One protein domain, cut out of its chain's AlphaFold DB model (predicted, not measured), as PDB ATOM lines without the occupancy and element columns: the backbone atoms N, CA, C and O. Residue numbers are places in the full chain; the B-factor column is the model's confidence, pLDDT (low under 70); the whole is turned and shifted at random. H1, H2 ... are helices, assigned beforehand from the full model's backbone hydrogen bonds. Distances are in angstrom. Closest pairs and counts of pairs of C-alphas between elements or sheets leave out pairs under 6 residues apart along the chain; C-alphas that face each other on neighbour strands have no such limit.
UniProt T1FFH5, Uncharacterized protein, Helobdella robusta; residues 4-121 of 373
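AT A GLANCE: This is residues 4 to 121 of the 373 residues of an uncharacterized protein of Helobdella robusta (UniProt T1FFH5). Five short helices, H1 to H5, make a small head, packed mostly crosswise, and one long helix, H6, reaches far out from it as an arm that makes the longest axis. H6 starts beside H5, passes H1 with residues 89 to 97, and then leaves the head, where residues 101 to 109 and 114 to 119 stand free. A loop without a named element, residues 34 to 50, joins H3 to H4, and its residues 43 to 49 stick out. The printed part has 118 residues with six named helices, in the order H1 H2 H3 H4 H5 H6, and no named strand: the class is all helix. It is only just loose, close to extended, with a radius of gyration of the C-alphas of 19.8 A and spans of 66 by 29 by 23 A.

HOW THE PARTS SIT: Start at H1, residues 4 to 11, and go on to H2, residues 13 to 25; they are close but not clearly touching, about perpendicular at 80 degrees, with Phe 9 and Leu 16 their closest C-alphas, 7.9 A apart. H3, residues 27 to 33, and H2 touch only at the corner, closest at the C-alphas of Leu 24 and Ser 30, 4.4 A apart. Look next at H4, residues 51 to 64: it touches H2 at a steep tilt of 55 degrees, opposite ways, and the closest C-alphas, of Ile 17 and Ala 55, are 5.2 A apart. H4 and H5, residues 68 to 81, form a helical hairpin but only just touch, with 3 pairs of C-alphas within 8 A, the closest those of Val 62 and Ile 71 at 6.3 A. H6, residues 83 to 118, touches H5 at a steep tilt of 55 degrees, closest at the C-alphas of Ser 79 and Tyr 86, 5.4 A apart. With residues 89 to 97 alone H6 touches H1, and the C-alphas of Glu 5 and Ile 93 are closest at 6.1 A. H4 and H6 are apart. In H1, H2, H4, H5 and H6 every O i to N i+4 pair is within hydrogen-bond range; in H3 0 of 3 are, and 1 of 4 O i to N i+3 pairs.

IN THESE COORDINATES: Find C-alpha 4 at (-7.364, -31.154, -25.940), where H1 begins. H2 is 18.2 A long, H4 20.2 A and H5 19.9 A. H6 runs 51.8 A, from C-alpha 83 at (-26.911, -33.773, -28.789) to C-alpha 118 at (22.291, -27.889, -44.019).

THE WHOLE: The two C-alphas farthest apart, those of Pro 27 and Gly 119, are 67.5 A apart. The printed part has no cut. The link from H3 to H4 is long, and the other four are tight. The mean pLDDT of the printed part is 74.2; look for values under 70 at residues 27 to 49 and 97 to 121.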
ATOM      1  N   ASN A   4      -6.645 -31.820 -24.854       81.00
ATOM      2  CA  ASN A   4      -7.364 -31.154 -25.940       81.00
ATOM      3  C   ASN A   4      -8.849 -30.991 -25.606       81.00
ATOM      4  O   ASN A   4      -9.396 -29.901 -25.744       81.00
ATOM      5  N   GLU A   5      -9.473 -32.028 -25.046       84.94
ATOM      6  CA  GLU A   5     -10.806 -31.953 -24.441       84.94
ATOM      7  C   GLU A   5     -10.863 -30.839 -23.398       84.94
ATOM      8  O   GLU A   5     -11.745 -29.988 -23.450       84.94
ATOM      9  N   ARG A   6      -9.880 -30.778 -22.487       87.56
ATOM     10  CA  ARG A   6      -9.820 -29.724 -21.462       87.56
ATOM     11  C   ARG A   6      -9.686 -28.328 -22.064       87.56
ATOM     12  O   ARG A   6     -10.241 -27.381 -21.511       87.56
ATOM     13  N   PHE A   7      -8.929 -28.184 -23.146       85.50
ATOM     14  CA  PHE A   7      -8.758 -26.913 -23.839       85.50
ATOM     15  C   PHE A   7     -10.071 -26.437 -24.474       85.50
ATOM     16  O   PHE A   7     -10.526 -25.336 -24.159       85.50
ATOM     17  N   ILE A   8     -10.731 -27.290 -25.262       87.75
ATOM     18  CA  ILE A   8     -12.020 -26.972 -25.898       87.75
ATOM     19  C   ILE A   8     -13.100 -26.680 -24.849       87.75
ATOM     20  O   ILE A   8     -13.807 -25.679 -24.941       87.75
ATOM     21  N   PHE A   9     -13.163 -27.469 -23.778       88.62
ATOM     22  CA  PHE A   9     -14.109 -27.239 -22.684       88.62
ATOM     23  C   PHE A   9     -13.878 -25.917 -21.947       88.62
ATOM     24  O   PHE A   9     -14.832 -25.302 -21.472       88.62
ATOM     25  N   ARG A  10     -12.628 -25.448 -21.842       89.88
ATOM     26  CA  ARG A  10     -12.335 -24.120 -21.280       89.88
ATOM     27  C   ARG A  10     -12.789 -23.005 -22.214       89.88
ATOM     28  O   ARG A  10     -13.342 -22.026 -21.723       89.88
ATOM     29  N   LEU A  11     -12.586 -23.159 -23.523       87.25
ATOM     30  CA  LEU A  11     -13.041 -22.192 -24.527       87.25
ATOM     31  C   LEU A  11     -14.568 -22.086 -24.562       87.25
ATOM     32  O   LEU A  11     -15.113 -20.985 -24.581       87.25
ATOM     33  N   LYS A  12     -15.262 -23.226 -24.499       89.94
ATOM     34  CA  LYS A  12     -16.729 -23.309 -24.535       89.94
ATOM     35  C   LYS A  12     -17.392 -23.229 -23.167       89.94
ATOM     36  O   LYS A  12     -18.603 -23.402 -23.076       89.94
ATOM     37  N   LYS A  13     -16.639 -22.922 -22.105       88.25
ATOM     38  CA  LYS A  13     -17.168 -22.840 -20.736       88.25
ATOM     39  C   LYS A  13     -18.433 -21.968 -20.635       88.25
ATOM     40  O   LYS A  13     -19.375 -22.437 -20.011       88.25
ATOM     41  N   PRO A  14     -18.523 -20.768 -21.248       87.62
ATOM     42  CA  PRO A  14     -19.735 -19.948 -21.157       87.62
ATOM     43  C   PRO A  14     -20.968 -20.613 -21.785       87.62
ATOM     44  O   PRO A  14     -22.039 -20.603 -21.190       87.62
ATOM     45  N   LEU A  15     -20.798 -21.237 -22.956       88.19
ATOM     46  CA  LEU A  15     -21.867 -21.950 -23.660       88.19
ATOM     47  C   LEU A  15     -22.311 -23.191 -22.875       88.19
ATOM     48  O   LEU A  15     -23.496 -23.397 -22.657       88.19
ATOM     49  N   LEU A  16     -21.344 -23.971 -22.384       87.88
ATOM     50  CA  LEU A  16     -21.595 -25.137 -21.540       87.88
ATOM     51  C   LEU A  16     -22.358 -24.763 -20.268       87.88
ATOM     52  O   LEU A  16     -23.242 -25.510 -19.865       87.88
ATOM     53  N   ILE A  17     -22.027 -23.630 -19.636       87.88
ATOM     54  CA  ILE A  17     -22.753 -23.145 -18.455       87.88
ATOM     55  C   ILE A  17     -24.207 -22.884 -18.833       87.88
ATOM     56  O   ILE A  17     -25.078 -23.465 -18.205       87.88
ATOM     57  N   SER A  18     -24.455 -22.097 -19.883       88.44
ATOM     58  CA  SER A  18     -25.810 -21.744 -20.319       88.44
ATOM     59  C   SER A  18     -26.685 -22.976 -20.581       88.44
ATOM     60  O   SER A  18     -27.786 -23.080 -20.049       88.44
ATOM     61  N   GLU A  19     -26.188 -23.929 -21.369       88.31
ATOM     62  CA  GLU A  19     -26.956 -25.118 -21.767       88.31
ATOM     63  C   GLU A  19     -27.194 -26.077 -20.588       88.31
ATOM     64  O   GLU A  19     -28.274 -26.651 -20.437       88.31
ATOM     65  N   ILE A  20     -26.206 -26.231 -19.700       85.12
ATOM     66  CA  ILE A  20     -26.350 -27.061 -18.496       85.12
ATOM     67  C   ILE A  20     -27.275 -26.386 -17.479       85.12
ATOM     68  O   ILE A  20     -28.050 -27.085 -16.830       85.12
ATOM     69  N   THR A  21     -27.249 -25.056 -17.352       85.19
ATOM     70  CA  THR A  21     -28.214 -24.305 -16.533       85.19
ATOM     71  C   THR A  21     -29.637 -24.629 -16.973       85.19
ATOM     72  O   THR A  21     -30.442 -25.034 -16.136       85.19
ATOM     73  N   SER A  22     -29.927 -24.554 -18.277       84.00
ATOM     74  CA  SER A  22     -31.254 -24.880 -18.814       84.00
ATOM     75  C   SER A  22     -31.681 -26.321 -18.508       84.00
ATOM     76  O   SER A  22     -32.840 -26.558 -18.179       84.00
ATOM     77  N   LEU A  23     -30.755 -27.288 -18.528       80.94
ATOM     78  CA  LEU A  23     -31.054 -28.668 -18.122       80.94
ATOM     79  C   LEU A  23     -31.276 -28.843 -16.613       80.94
ATOM     80  O   LEU A  23     -32.019 -29.736 -16.204       80.94
ATOM     81  N   LEU A  24     -30.594 -28.056 -15.781       76.12
ATOM     82  CA  LEU A  24     -30.740 -28.105 -14.324       76.12
ATOM     83  C   LEU A  24     -32.039 -27.443 -13.846       76.12
ATOM     84  O   LEU A  24     -32.504 -27.760 -12.750       76.12
ATOM     85  N   GLU A  25     -32.614 -26.545 -14.648       79.75
ATOM     86  CA  GLU A  25     -33.908 -25.904 -14.392       79.75
ATOM     87  C   GLU A  25     -35.101 -26.831 -14.667       79.75
ATOM     88  O   GLU A  25     -36.155 -26.663 -14.051       79.75
ATOM     89  N   ASP A  26     -34.931 -27.848 -15.518       76.50
ATOM     90  CA  ASP A  26     -35.954 -28.859 -15.790       76.50
ATOM     91  C   ASP A  26     -35.908 -30.005 -14.733       76.50
ATOM     92  O   ASP A  26     -34.901 -30.710 -14.582       76.50
ATOM     93  N   PRO A  27     -36.972 -30.210 -13.920       67.31
ATOM     94  CA  PRO A  27     -36.964 -31.144 -12.788       67.31
ATOM     95  C   PRO A  27     -36.585 -32.610 -13.096       67.31
ATOM     96  O   PRO A  27     -35.819 -33.184 -12.313       67.31
ATOM     97  N   PRO A  28     -37.082 -33.272 -14.164       67.50
ATOM     98  CA  PRO A  28     -36.667 -34.626 -14.530       67.50
ATOM     99  C   PRO A  28     -35.185 -34.729 -14.919       67.50
ATOM    100  O   PRO A  28     -34.535 -35.700 -14.525       67.50
ATOM    101  N   THR A  29     -34.630 -33.742 -15.627       65.69
ATOM    102  CA  THR A  29     -33.230 -33.738 -16.091       65.69
ATOM    103  C   THR A  29     -32.244 -33.299 -15.012       65.69
ATOM    104  O   THR A  29     -31.111 -33.784 -14.983       65.69
ATOM    105  N   SER A  30     -32.676 -32.488 -14.040       67.25
ATOM    106  CA  SER A  30     -31.853 -32.108 -12.879       67.25
ATOM    107  C   SER A  30     -31.335 -33.321 -12.084       67.25
ATOM    108  O   SER A  30     -30.216 -33.309 -11.568       67.25
ATOM    109  N   LYS A  31     -32.108 -34.418 -12.039       66.25
ATOM    110  CA  LYS A  31     -31.739 -35.666 -11.346       66.25
ATOM    111  C   LYS A  31     -30.626 -36.446 -12.045       66.25
ATOM    112  O   LYS A  31     -29.986 -37.280 -11.412       66.25
ATOM    113  N   ILE A  32     -30.384 -36.178 -13.322       68.12
ATOM    114  CA  ILE A  32     -29.404 -36.893 -14.146       68.12
ATOM    115  C   ILE A  32     -27.986 -36.460 -13.760       68.12
ATOM    116  O   ILE A  32     -27.097 -37.295 -13.610       68.12
ATOM    117  N   PHE A  33     -27.802 -35.175 -13.447       66.81
ATOM    118  CA  PHE A  33     -26.539 -34.652 -12.919       66.81
ATOM    119  C   PHE A  33     -26.241 -35.109 -11.482       66.81
ATOM    120  O   PHE A  33     -25.079 -35.123 -11.086       66.81
ATOM    121  N   ASN A  34     -27.251 -35.557 -10.728       63.97
ATOM    122  CA  ASN A  34     -27.052 -36.160  -9.403       63.97
ATOM    123  C   ASN A  34     -26.454 -37.579  -9.475       63.97
ATOM    124  O   ASN A  34     -25.957 -38.071  -8.464       63.97
ATOM    125  N   ASN A  35     -26.502 -38.228 -10.648       61.78
ATOM    126  CA  ASN A  35     -25.942 -39.565 -10.875       61.78
ATOM    127  C   ASN A  35     -24.464 -39.540 -11.283       61.78
ATOM    128  O   ASN A  35     -23.795 -40.570 -11.192       61.78
ATOM    129  N   LEU A  36     -23.933 -38.382 -11.692       66.75
ATOM    130  CA  LEU A  36     -22.486 -38.207 -11.740       66.75
ATOM    131  C   LEU A  36     -21.958 -38.395 -10.311       66.75
ATOM    132  O   LEU A  36     -22.571 -37.876  -9.375       66.75
ATOM    133  N   PRO A  37     -20.831 -39.095 -10.095       58.88
ATOM    134  CA  PRO A  37     -20.206 -39.234  -8.780       58.88
ATOM    135  C   PRO A  37     -19.594 -37.889  -8.336       58.88
ATOM    136  O   PRO A  37     -18.385 -37.720  -8.187       58.88
ATOM    137  N   MET A  38     -20.443 -36.884  -8.139       56.25
ATOM    138  CA  MET A  38     -20.080 -35.543  -7.732       56.25
ATOM    139  C   MET A  38     -20.247 -35.435  -6.226       56.25
ATOM    140  O   MET A  38     -21.316 -35.107  -5.717       56.25
ATOM    141  N   LYS A  39     -19.136 -35.589  -5.501       49.81
ATOM    142  CA  LYS A  39     -19.040 -35.066  -4.126       49.81
ATOM    143  C   LYS A  39     -19.370 -33.561  -4.052       49.81
ATOM    144  O   LYS A  39     -19.740 -33.081  -2.997       49.81
ATOM    145  N   VAL A  40     -19.284 -32.850  -5.185       49.38
ATOM    146  CA  VAL A  40     -19.490 -31.400  -5.336       49.38
ATOM    147  C   VAL A  40     -20.969 -30.986  -5.412       49.38
ATOM    148  O   VAL A  40     -21.305 -29.895  -4.972       49.38
ATOM    149  N   VAL A  41     -21.866 -31.827  -5.945       50.50
ATOM    150  CA  VAL A  41     -23.314 -31.511  -6.007       50.50
ATOM    151  C   VAL A  41     -24.012 -31.867  -4.689       50.50
ATOM    152  O   VAL A  41     -24.999 -31.240  -4.319       50.50
ATOM    153  N   ASN A  42     -23.444 -32.825  -3.947       48.41
ATOM    154  CA  ASN A  42     -23.979 -33.341  -2.688       48.41
ATOM    155  C   ASN A  42     -23.265 -32.800  -1.437       48.41
ATOM    156  O   ASN A  42     -23.491 -33.325  -0.346       48.41
ATOM    157  N   GLU A  43     -22.404 -31.783  -1.555       44.56
ATOM    158  CA  GLU A  43     -21.861 -31.096  -0.378       44.56
ATOM    159  C   GLU A  43     -23.004 -30.337   0.328       44.56
ATOM    160  O   GLU A  43     -23.595 -29.439  -0.278       44.56
ATOM    161  N   PRO A  44     -23.343 -30.651   1.599       46.00
ATOM    162  CA  PRO A  44     -24.453 -30.008   2.313       46.00
ATOM    163  C   PRO A  44     -24.170 -28.559   2.737       46.00
ATOM    164  O   PRO A  44     -24.843 -28.024   3.618       46.00
ATOM    165  N   SER A  45     -23.158 -27.910   2.168       41.12
ATOM    166  CA  SER A  45     -22.788 -26.550   2.526       41.12
ATOM    167  C   SER A  45     -23.466 -25.548   1.598       41.12
ATOM    168  O   SER A  45     -22.962 -25.258   0.520       41.12
ATOM    169  N   LEU A  46     -24.569 -24.999   2.110       40.31
ATOM    170  CA  LEU A  46     -25.007 -23.611   1.928       40.31
ATOM    171  C   LEU A  46     -25.293 -23.151   0.484       40.31
ATOM    172  O   LEU A  46     -24.387 -22.858  -0.284       40.31
ATOM    173  N   PHE A  47     -26.587 -22.962   0.194       46.81
ATOM    174  CA  PHE A  47     -27.114 -21.935  -0.718       46.81
ATOM    175  C   PHE A  47     -26.384 -21.789  -2.065       46.81
ATOM    176  O   PHE A  47     -25.648 -20.837  -2.318       46.81
ATOM    177  N   TRP A  48     -26.648 -22.710  -2.989       54.31
ATOM    178  CA  TRP A  48     -26.383 -22.456  -4.404       54.31
ATOM    179  C   TRP A  48     -27.573 -21.682  -4.991       54.31
ATOM    180  O   TRP A  48     -28.461 -22.287  -5.596       54.31
ATOM    181  N   ASP A  49     -27.612 -20.369  -4.762       57.53
ATOM    182  CA  ASP A  49     -28.765 -19.512  -5.094       57.53
ATOM    183  C   ASP A  49     -29.013 -19.315  -6.598       57.53
ATOM    184  O   ASP A  49     -30.068 -18.816  -6.982       57.53
ATOM    185  N   SER A  50     -28.093 -19.755  -7.468       73.62
ATOM    186  CA  SER A  50     -28.316 -19.777  -8.917       73.62
ATOM    187  C   SER A  50     -27.924 -21.105  -9.570       73.62
ATOM    188  O   SER A  50     -26.904 -21.727  -9.249       73.62
ATOM    189  N   THR A  51     -28.750 -21.537 -10.521       77.62
ATOM    190  CA  THR A  51     -28.539 -22.699 -11.402       77.62
ATOM    191  C   THR A  51     -27.248 -22.566 -12.218       77.62
ATOM    192  O   THR A  51     -26.513 -23.545 -12.351       77.62
ATOM    193  N   ASP A  52     -26.876 -21.344 -12.607       80.19
ATOM    194  CA  ASP A  52     -25.604 -21.024 -13.272       80.19
ATOM    195  C   ASP A  52     -24.364 -21.389 -12.455       80.19
ATOM    196  O   ASP A  52     -23.375 -21.916 -12.981       80.19
ATOM    197  N   LEU A  53     -24.396 -21.126 -11.146       80.19
ATOM    198  CA  LEU A  53     -23.261 -21.418 -10.277       80.19
ATOM    199  C   LEU A  53     -23.059 -22.934 -10.153       80.19
ATOM    200  O   LEU A  53     -21.917 -23.407 -10.162       80.19
ATOM    201  N   LYS A  54     -24.159 -23.700 -10.123       77.50
ATOM    202  CA  LYS A  54     -24.127 -25.169 -10.151       77.50
ATOM    203  C   LYS A  54     -23.547 -25.678 -11.467       77.50
ATOM    204  O   LYS A  54     -22.595 -26.456 -11.432       77.50
ATOM    205  N   ALA A  55     -24.040 -25.195 -12.609       82.75
ATOM    206  CA  ALA A  55     -23.532 -25.572 -13.930       82.75
ATOM    207  C   ALA A  55     -22.021 -25.294 -14.070       82.75
ATOM    208  O   ALA A  55     -21.246 -26.163 -14.482       82.75
ATOM    209  N   SER A  56     -21.565 -24.120 -13.624       85.12
ATOM    210  CA  SER A  56     -20.143 -23.747 -13.621       85.12
ATOM    211  C   SER A  56     -19.283 -24.696 -12.776       85.12
ATOM    212  O   SER A  56     -18.206 -25.120 -13.213       85.12
ATOM    213  N   LYS A  57     -19.763 -25.094 -11.590       82.06
ATOM    214  CA  LYS A  57     -19.068 -26.054 -10.716       82.06
ATOM    215  C   LYS A  57     -19.029 -27.462 -11.298       82.06
ATOM    216  O   LYS A  57     -17.993 -28.120 -11.177       82.06
ATOM    217  N   VAL A  58     -20.100 -27.901 -11.961       83.75
ATOM    218  CA  VAL A  58     -20.131 -29.178 -12.690       83.75
ATOM    219  C   VAL A  58     -19.023 -29.212 -13.740       83.75
ATOM    220  O   VAL A  58     -18.193 -30.122 -13.733       83.75
ATOM    221  N   ILE A  59     -18.926 -28.173 -14.571       87.00
ATOM    222  CA  ILE A  59     -17.897 -28.083 -15.618       87.00
ATOM    223  C   ILE A  59     -16.487 -28.024 -15.015       87.00
ATOM    224  O   ILE A  59     -15.573 -28.696 -15.495       87.00
ATOM    225  N   GLU A  60     -16.280 -27.254 -13.944       86.50
ATOM    226  CA  GLU A  60     -14.976 -27.185 -13.273       86.50
ATOM    227  C   GLU A  60     -14.535 -28.521 -12.681       86.50
ATOM    228  O   GLU A  60     -13.347 -28.852 -12.736       86.50
ATOM    229  N   PHE A  61     -15.470 -29.283 -12.120       84.56
ATOM    230  CA  PHE A  61     -15.193 -30.612 -11.599       84.56
ATOM    231  C   PHE A  61     -14.819 -31.580 -12.722       84.56
ATOM    232  O   PHE A  61     -13.785 -32.239 -12.624       84.56
ATOM    233  N   VAL A  62     -15.581 -31.606 -13.819       86.00
ATOM    234  CA  VAL A  62     -15.294 -32.456 -14.991       86.00
ATOM    235  C   VAL A  62     -13.931 -32.116 -15.612       86.00
ATOM    236  O   VAL A  62     -13.171 -33.005 -15.995       86.00
ATOM    237  N   LEU A  63     -13.554 -30.835 -15.637       86.94
ATOM    238  CA  LEU A  63     -12.237 -30.399 -16.112       86.94
ATOM    239  C   LEU A  63     -11.076 -30.854 -15.212       86.94
ATOM    240  O   LEU A  63      -9.961 -31.058 -15.705       86.94
ATOM    241  N   LYS A  64     -11.314 -30.969 -13.900       85.50
ATOM    242  CA  LYS A  64     -10.291 -31.301 -12.894       85.50
ATOM    243  C   LYS A  64     -10.209 -32.792 -12.587       85.50
ATOM    244  O   LYS A  64      -9.134 -33.255 -12.209       85.50
ATOM    245  N   THR A  65     -11.302 -33.531 -12.749       83.94
ATOM    246  CA  THR A  65     -11.334 -34.956 -12.430       83.94
ATOM    247  C   THR A  65     -10.399 -35.754 -13.344       83.94
ATOM    248  O   THR A  65     -10.156 -35.420 -14.514       83.94
ATOM    249  N   THR A  66      -9.837 -36.811 -12.773       82.19
ATOM    250  CA  THR A  66      -9.043 -37.828 -13.470       82.19
ATOM    251  C   THR A  66      -9.801 -39.146 -13.593       82.19
ATOM    252  O   THR A  66      -9.293 -40.055 -14.235       82.19
ATOM    253  N   ASP A  67     -10.991 -39.256 -12.993       85.00
ATOM    254  CA  ASP A  67     -11.814 -40.459 -13.077       85.00
ATOM    255  C   ASP A  67     -12.470 -40.575 -14.458       85.00
ATOM    256  O   ASP A  67     -13.389 -39.824 -14.795       85.00
ATOM    257  N   GLU A  68     -11.981 -41.522 -15.255       83.62
ATOM    258  CA  GLU A  68     -12.455 -41.778 -16.615       83.62
ATOM    259  C   GLU A  68     -13.944 -42.108 -16.658       83.62
ATOM    260  O   GLU A  68     -14.619 -41.693 -17.600       83.62
ATOM    261  N   LYS A  69     -14.475 -42.769 -15.619       83.19
ATOM    262  CA  LYS A  69     -15.899 -43.097 -15.541       83.19
ATOM    263  C   LYS A  69     -16.748 -41.832 -15.435       83.19
ATOM    264  O   LYS A  69     -17.623 -41.625 -16.264       83.19
ATOM    265  N   THR A  70     -16.416 -40.933 -14.508       82.75
ATOM    266  CA  THR A  70     -17.072 -39.616 -14.384       82.75
ATOM    267  C   THR A  70     -17.065 -38.834 -15.702       82.75
ATOM    268  O   THR A  70     -18.043 -38.182 -16.059       82.75
ATOM    269  N   ILE A  71     -15.939 -38.862 -16.418       85.75
ATOM    270  CA  ILE A  71     -15.788 -38.147 -17.692       85.75
ATOM    271  C   ILE A  71     -16.666 -38.781 -18.771       85.75
ATOM    272  O   ILE A  71     -17.300 -38.059 -19.538       85.75
ATOM    273  N   HIS A  72     -16.703 -40.112 -18.827       86.31
ATOM    274  CA  HIS A  72     -17.544 -40.856 -19.754       86.31
ATOM    275  C   HIS A  72     -19.032 -40.609 -19.490       86.31
ATOM    276  O   HIS A  72     -19.751 -40.242 -20.415       86.31
ATOM    277  N   ASP A  73     -19.458 -40.704 -18.230       85.56
ATOM    278  CA  ASP A  73     -20.836 -40.450 -17.807       85.56
ATOM    279  C   ASP A  73     -21.258 -39.016 -18.174       85.56
ATOM    280  O   ASP A  73     -22.350 -38.785 -18.688       85.56
ATOM    281  N   PHE A  74     -20.367 -38.034 -17.999       87.44
ATOM    282  CA  PHE A  74     -20.642 -36.652 -18.397       87.44
ATOM    283  C   PHE A  74     -20.810 -36.499 -19.917       87.44
ATOM    284  O   PHE A  74     -21.720 -35.813 -20.384       87.44
ATOM    285  N   TRP A  75     -19.956 -37.153 -20.707       88.81
ATOM    286  CA  TRP A  75     -20.101 -37.182 -22.163       88.81
ATOM    287  C   TRP A  75     -21.391 -37.870 -22.610       88.81
ATOM    288  O   TRP A  75     -22.014 -37.413 -23.569       88.81
ATOM    289  N   GLN A  76     -21.804 -38.925 -21.909       88.25
ATOM    290  CA  GLN A  76     -23.062 -39.613 -22.165       88.25
ATOM    291  C   GLN A  76     -24.255 -38.682 -21.914       88.25
ATOM    292  O   GLN A  76     -25.102 -38.541 -22.796       88.25
ATOM    293  N   ILE A  77     -24.261 -37.955 -20.792       86.44
ATOM    294  CA  ILE A  77     -25.295 -36.952 -20.481       86.44
ATOM    295  C   ILE A  77     -25.390 -35.900 -21.590       86.44
ATOM    296  O   ILE A  77     -26.489 -35.592 -22.050       86.44
ATOM    297  N   LEU A  78     -24.254 -35.379 -22.064       88.56
ATOM    298  CA  LEU A  78     -24.252 -34.440 -23.187       88.56
ATOM    299  C   LEU A  78     -24.825 -35.071 -24.461       88.56
ATOM    300  O   LEU A  78     -25.591 -34.419 -25.159       88.56
ATOM    301  N   SER A  79     -24.485 -36.322 -24.771       90.25
ATOM    302  CA  SER A  79     -24.982 -36.988 -25.981       90.25
ATOM    303  C   SER A  79     -26.494 -37.241 -25.958       90.25
ATOM    304  O   SER A  79     -27.147 -37.128 -26.993       90.25
ATOM    305  N   GLU A  80     -27.052 -37.543 -24.784       86.69
ATOM    306  CA  GLU A  80     -28.469 -37.876 -24.609       86.69
ATOM    307  C   GLU A  80     -29.345 -36.623 -24.484       86.69
ATOM    308  O   GLU A  80     -30.439 -36.578 -25.046       86.69
ATOM    309  N   HIS A  81     -28.861 -35.589 -23.785       85.25
ATOM    310  CA  HIS A  81     -29.669 -34.416 -23.432       85.25
ATOM    311  C   HIS A  81     -29.294 -33.138 -24.181       85.25
ATOM    312  O   HIS A  81     -30.138 -32.257 -24.321       85.25
ATOM    313  N   LEU A  82     -28.066 -33.029 -24.696       87.75
ATOM    314  CA  LEU A  82     -27.594 -31.882 -25.484       87.75
ATOM    315  C   LEU A  82     -26.883 -32.355 -26.766       87.75
ATOM    316  O   LEU A  82     -25.715 -32.018 -26.987       87.75
ATOM    317  N   PRO A  83     -27.556 -33.123 -27.645       87.00
ATOM    318  CA  PRO A  83     -26.911 -33.773 -28.789       87.00
ATOM    319  C   PRO A  83     -26.261 -32.779 -29.761       87.00
ATOM    320  O   PRO A  83     -25.229 -33.083 -30.359       87.00
ATOM    321  N   MET A  84     -26.825 -31.576 -29.915       86.62
ATOM    322  CA  MET A  84     -26.221 -30.526 -30.742       86.62
ATOM    323  C   MET A  84     -24.893 -30.037 -30.152       86.62
ATOM    324  O   MET A  84     -23.885 -30.037 -30.856       86.62
ATOM    325  N   LEU A  85     -24.870 -29.710 -28.855       87.94
ATOM    326  CA  LEU A  85     -23.665 -29.272 -28.148       87.94
ATOM    327  C   LEU A  85     -22.606 -30.379 -28.103       87.94
ATOM    328  O   LEU A  85     -21.424 -30.118 -28.312       87.94
ATOM    329  N   TYR A  86     -23.024 -31.626 -27.875       90.06
ATOM    330  CA  TYR A  86     -22.147 -32.793 -27.937       90.06
ATOM    331  C   TYR A  86     -21.445 -32.889 -29.297       90.06
ATOM    332  O   TYR A  86     -20.220 -33.001 -29.355       90.06
ATOM    333  N   ASN A  87     -22.210 -32.802 -30.389       85.50
ATOM    334  CA  ASN A  87     -21.667 -32.873 -31.742       85.50
ATOM    335  C   ASN A  87     -20.726 -31.698 -32.048       85.50
ATOM    336  O   ASN A  87     -19.668 -31.918 -32.639       85.50
ATOM    337  N   GLU A  88     -21.067 -30.479 -31.622       86.69
ATOM    338  CA  GLU A  88     -20.206 -29.299 -31.776       86.69
ATOM    339  C   GLU A  88     -18.865 -29.494 -31.050       86.69
ATOM    340  O   GLU A  88     -17.800 -29.357 -31.657       86.69
ATOM    341  N   LEU A  89     -18.897 -29.916 -29.783       88.69
ATOM    342  CA  LEU A  89     -17.685 -30.177 -29.002       88.69
ATOM    343  C   LEU A  89     -16.824 -31.281 -29.625       88.69
ATOM    344  O   LEU A  89     -15.603 -31.140 -29.695       88.69
ATOM    345  N   GLN A  90     -17.432 -32.372 -30.098       87.75
ATOM    346  CA  GLN A  90     -16.708 -33.458 -30.768       87.75
ATOM    347  C   GLN A  90     -16.041 -32.984 -32.066       87.75
ATOM    348  O   GLN A  90     -14.890 -33.342 -32.335       87.75
ATOM    349  N   GLN A  91     -16.719 -32.146 -32.854       81.75
ATOM    350  CA  GLN A  91     -16.143 -31.556 -34.063       81.75
ATOM    351  C   GLN A  91     -14.957 -30.643 -33.743       81.75
ATOM    352  O   GLN A  91     -13.929 -30.727 -34.419       81.75
ATOM    353  N   GLU A  92     -15.056 -29.822 -32.700       82.75
ATOM    354  CA  GLU A  92     -13.965 -28.938 -32.286       82.75
ATOM    355  C   GLU A  92     -12.769 -29.703 -31.719       82.75
ATOM    356  O   GLU A  92     -11.630 -29.427 -32.096       82.75
ATOM    357  N   ILE A  93     -13.002 -30.726 -30.895       84.94
ATOM    358  CA  ILE A  93     -11.934 -31.610 -30.402       84.94
ATOM    359  C   ILE A  93     -11.255 -32.323 -31.575       84.94
ATOM    360  O   ILE A  93     -10.025 -32.420 -31.626       84.94
ATOM    361  N   ALA A  94     -12.028 -32.803 -32.551       73.75
ATOM    362  CA  ALA A  94     -11.481 -33.414 -33.756       73.75
ATOM    363  C   ALA A  94     -10.677 -32.411 -34.602       73.75
ATOM    364  O   ALA A  94      -9.617 -32.771 -35.124       73.75
ATOM    365  N   ALA A  95     -11.140 -31.167 -34.732       73.31
ATOM    366  CA  ALA A  95     -10.429 -30.102 -35.436       73.31
ATOM    367  C   ALA A  95      -9.113 -29.730 -34.736       73.31
ATOM    368  O   ALA A  95      -8.081 -29.626 -35.400       73.31
ATOM    369  N   GLU A  96      -9.116 -29.627 -33.409       74.69
ATOM    370  CA  GLU A  96      -7.921 -29.330 -32.618       74.69
ATOM    371  C   GLU A  96      -6.891 -30.462 -32.702       74.69
ATOM    372  O   GLU A  96      -5.714 -30.237 -32.983       74.69
ATOM    373  N   ASN A  97      -7.344 -31.715 -32.602       69.19
ATOM    374  CA  ASN A  97      -6.495 -32.888 -32.821       69.19
ATOM    375  C   ASN A  97      -5.858 -32.897 -34.222       69.19
ATOM    376  O   ASN A  97      -4.719 -33.342 -34.389       69.19
ATOM    377  N   ARG A  98      -6.578 -32.412 -35.243       64.12
ATOM    378  CA  ARG A  98      -6.035 -32.252 -36.600       64.12
ATOM    379  C   ARG A  98      -5.003 -31.125 -36.664       64.12
ATOM    380  O   ARG A  98      -3.965 -31.335 -37.284       64.12
ATOM    381  N   ASN A  99      -5.243 -29.982 -36.019       66.50
ATOM    382  CA  ASN A  99      -4.280 -28.874 -35.970       66.50
ATOM    383  C   ASN A  99      -2.967 -29.302 -35.295       66.50
ATOM    384  O   ASN A  99      -1.901 -29.087 -35.858       66.50
ATOM    385  N   ILE A 100      -3.029 -30.037 -34.181       63.38
ATOM    386  CA  ILE A 100      -1.830 -30.553 -33.496       63.38
ATOM    387  C   ILE A 100      -1.019 -31.494 -34.399       63.38
ATOM    388  O   ILE A 100       0.213 -31.441 -34.419       63.38
ATOM    389  N   ARG A 101      -1.689 -32.359 -35.174       59.47
ATOM    390  CA  ARG A 101      -1.010 -33.224 -36.154       59.47
ATOM    391  C   ARG A 101      -0.332 -32.413 -37.256       59.47
ATOM    392  O   ARG A 101       0.764 -32.774 -37.675       59.47
ATOM    393  N   ILE A 102      -0.974 -31.338 -37.707       57.41
ATOM    394  CA  ILE A 102      -0.407 -30.418 -38.696       57.41
ATOM    395  C   ILE A 102       0.839 -29.732 -38.126       57.41
ATOM    396  O   ILE A 102       1.883 -29.768 -38.770       57.41
ATOM    397  N   ASP A 103       0.777 -29.201 -36.906       58.88
ATOM    398  CA  ASP A 103       1.917 -28.538 -36.261       58.88
ATOM    399  C   ASP A 103       3.094 -29.496 -36.049       58.88
ATOM    400  O   ASP A 103       4.253 -29.141 -36.281       58.88
ATOM    401  N   PHE A 104       2.808 -30.738 -35.647       60.25
ATOM    402  CA  PHE A 104       3.824 -31.780 -35.534       60.25
ATOM    403  C   PHE A 104       4.473 -32.084 -36.891       60.25
ATOM    404  O   PHE A 104       5.700 -32.145 -36.985       60.25
ATOM    405  N   GLN A 105       3.667 -32.230 -37.945       56.03
ATOM    406  CA  GLN A 105       4.155 -32.488 -39.299       56.03
ATOM    407  C   GLN A 105       5.006 -31.326 -39.826       56.03
ATOM    408  O   GLN A 105       6.064 -31.559 -40.406       56.03
ATOM    409  N   VAL A 106       4.592 -30.081 -39.577       58.62
ATOM    410  CA  VAL A 106       5.349 -28.875 -39.946       58.62
ATOM    411  C   VAL A 106       6.708 -28.850 -39.247       58.62
ATOM    412  O   VAL A 106       7.728 -28.628 -39.902       58.62
ATOM    413  N   LYS A 107       6.756 -29.140 -37.941       64.88
ATOM    414  CA  LYS A 107       8.019 -29.222 -37.187       64.88
ATOM    415  C   LYS A 107       8.916 -30.350 -37.690       64.88
ATOM    416  O   LYS A 107      10.122 -30.155 -37.844       64.88
ATOM    417  N   TYR A 108       8.339 -31.514 -37.978       66.00
ATOM    418  CA  TYR A 108       9.074 -32.646 -38.535       66.00
ATOM    419  C   TYR A 108       9.671 -32.316 -39.911       66.00
ATOM    420  O   TYR A 108      10.861 -32.539 -40.137       66.00
ATOM    421  N   GLU A 109       8.883 -31.729 -40.816       57.12
ATOM    422  CA  GLU A 109       9.352 -31.319 -42.143       57.12
ATOM    423  C   GLU A 109      10.401 -30.207 -42.071       57.12
ATOM    424  O   GLU A 109      11.406 -30.279 -42.782       57.12
ATOM    425  N   SER A 110      10.226 -29.224 -41.184       56.38
ATOM    426  CA  SER A 110      11.226 -28.178 -40.932       56.38
ATOM    427  C   SER A 110      12.561 -28.783 -40.510       56.38
ATOM    428  O   SER A 110      13.618 -28.476 -41.075       56.38
ATOM    429  N   HIS A 111      12.513 -29.718 -39.560       66.50
ATOM    430  CA  HIS A 111      13.689 -30.425 -39.081       66.50
ATOM    431  C   HIS A 111      14.354 -31.246 -40.194       66.50
ATOM    432  O   HIS A 111      15.572 -31.172 -40.367       66.50
ATOM    433  N   TYR A 112      13.563 -31.975 -40.986       63.72
ATOM    434  CA  TYR A 112      14.051 -32.763 -42.117       63.72
ATOM    435  C   TYR A 112      14.725 -31.890 -43.183       63.72
ATOM    436  O   TYR A 112      15.824 -32.214 -43.632       63.72
ATOM    437  N   ILE A 113      14.111 -30.769 -43.571       58.84
ATOM    438  CA  ILE A 113      14.684 -29.812 -44.531       58.84
ATOM    439  C   ILE A 113      15.996 -29.247 -43.983       58.84
ATOM    440  O   ILE A 113      17.005 -29.227 -44.693       58.84
ATOM    441  N   THR A 114      16.006 -28.859 -42.707       60.34
ATOM    442  CA  THR A 114      17.201 -28.334 -42.041       60.34
ATOM    443  C   THR A 114      18.340 -29.358 -42.063       60.34
ATOM    444  O   THR A 114      19.458 -29.037 -42.458       60.34
ATOM    445  N   GLN A 115      18.070 -30.616 -41.709       61.94
ATOM    446  CA  GLN A 115      19.081 -31.676 -41.749       61.94
ATOM    447  C   GLN A 115      19.541 -32.005 -43.174       61.94
ATOM    448  O   GLN A 115      20.738 -32.113 -43.426       61.94
ATOM    449  N   LYS A 116      18.612 -32.144 -44.124       57.22
ATOM    450  CA  LYS A 116      18.915 -32.572 -45.495       57.22
ATOM    451  C   LYS A 116      19.766 -31.562 -46.258       57.22
ATOM    452  O   LYS A 116      20.662 -31.963 -46.993       57.22
ATOM    453  N   TYR A 117      19.465 -30.273 -46.117       57.22
ATOM    454  CA  TYR A 117      20.115 -29.229 -46.912       57.22
ATOM    455  C   TYR A 117      21.251 -28.518 -46.172       57.22
ATOM    456  O   TYR A 117      22.128 -27.962 -46.828       57.22
ATOM    457  N   PHE A 118      21.282 -28.577 -44.836       59.56
ATOM    458  CA  PHE A 118      22.291 -27.889 -44.019       59.56
ATOM    459  C   PHE A 118      23.102 -28.837 -43.113       59.56
ATOM    460  O   PHE A 118      23.944 -28.402 -42.321       59.56
ATOM    461  N   GLY A 119      22.886 -30.149 -43.245       57.28
ATOM    462  CA  GLY A 119      23.631 -31.221 -42.582       57.28
ATOM    463  C   GLY A 119      23.240 -31.430 -41.120       57.28
ATOM    464  O   GLY A 119      22.893 -32.538 -40.721       57.28
ATOM    465  N   SER A 120      23.267 -30.373 -40.301       62.38
ATOM    466  CA  SER A 120      22.840 -30.442 -38.902       62.38
ATOM    467  C   SER A 120      22.061 -29.199 -38.482       62.38
ATOM    468  O   SER A 120      22.404 -28.075 -38.848       62.38
ATOM    469  N   ALA A 121      21.069 -29.393 -37.612       59.81
ATOM    470  CA  ALA A 121      20.318 -28.298 -37.002       59.81
ATOM    471  C   ALA A 121      21.188 -27.361 -36.135       59.81
ATOM    472  O   ALA A 121      20.711 -26.308 -35.729       59.81
TER     473      ALA A 121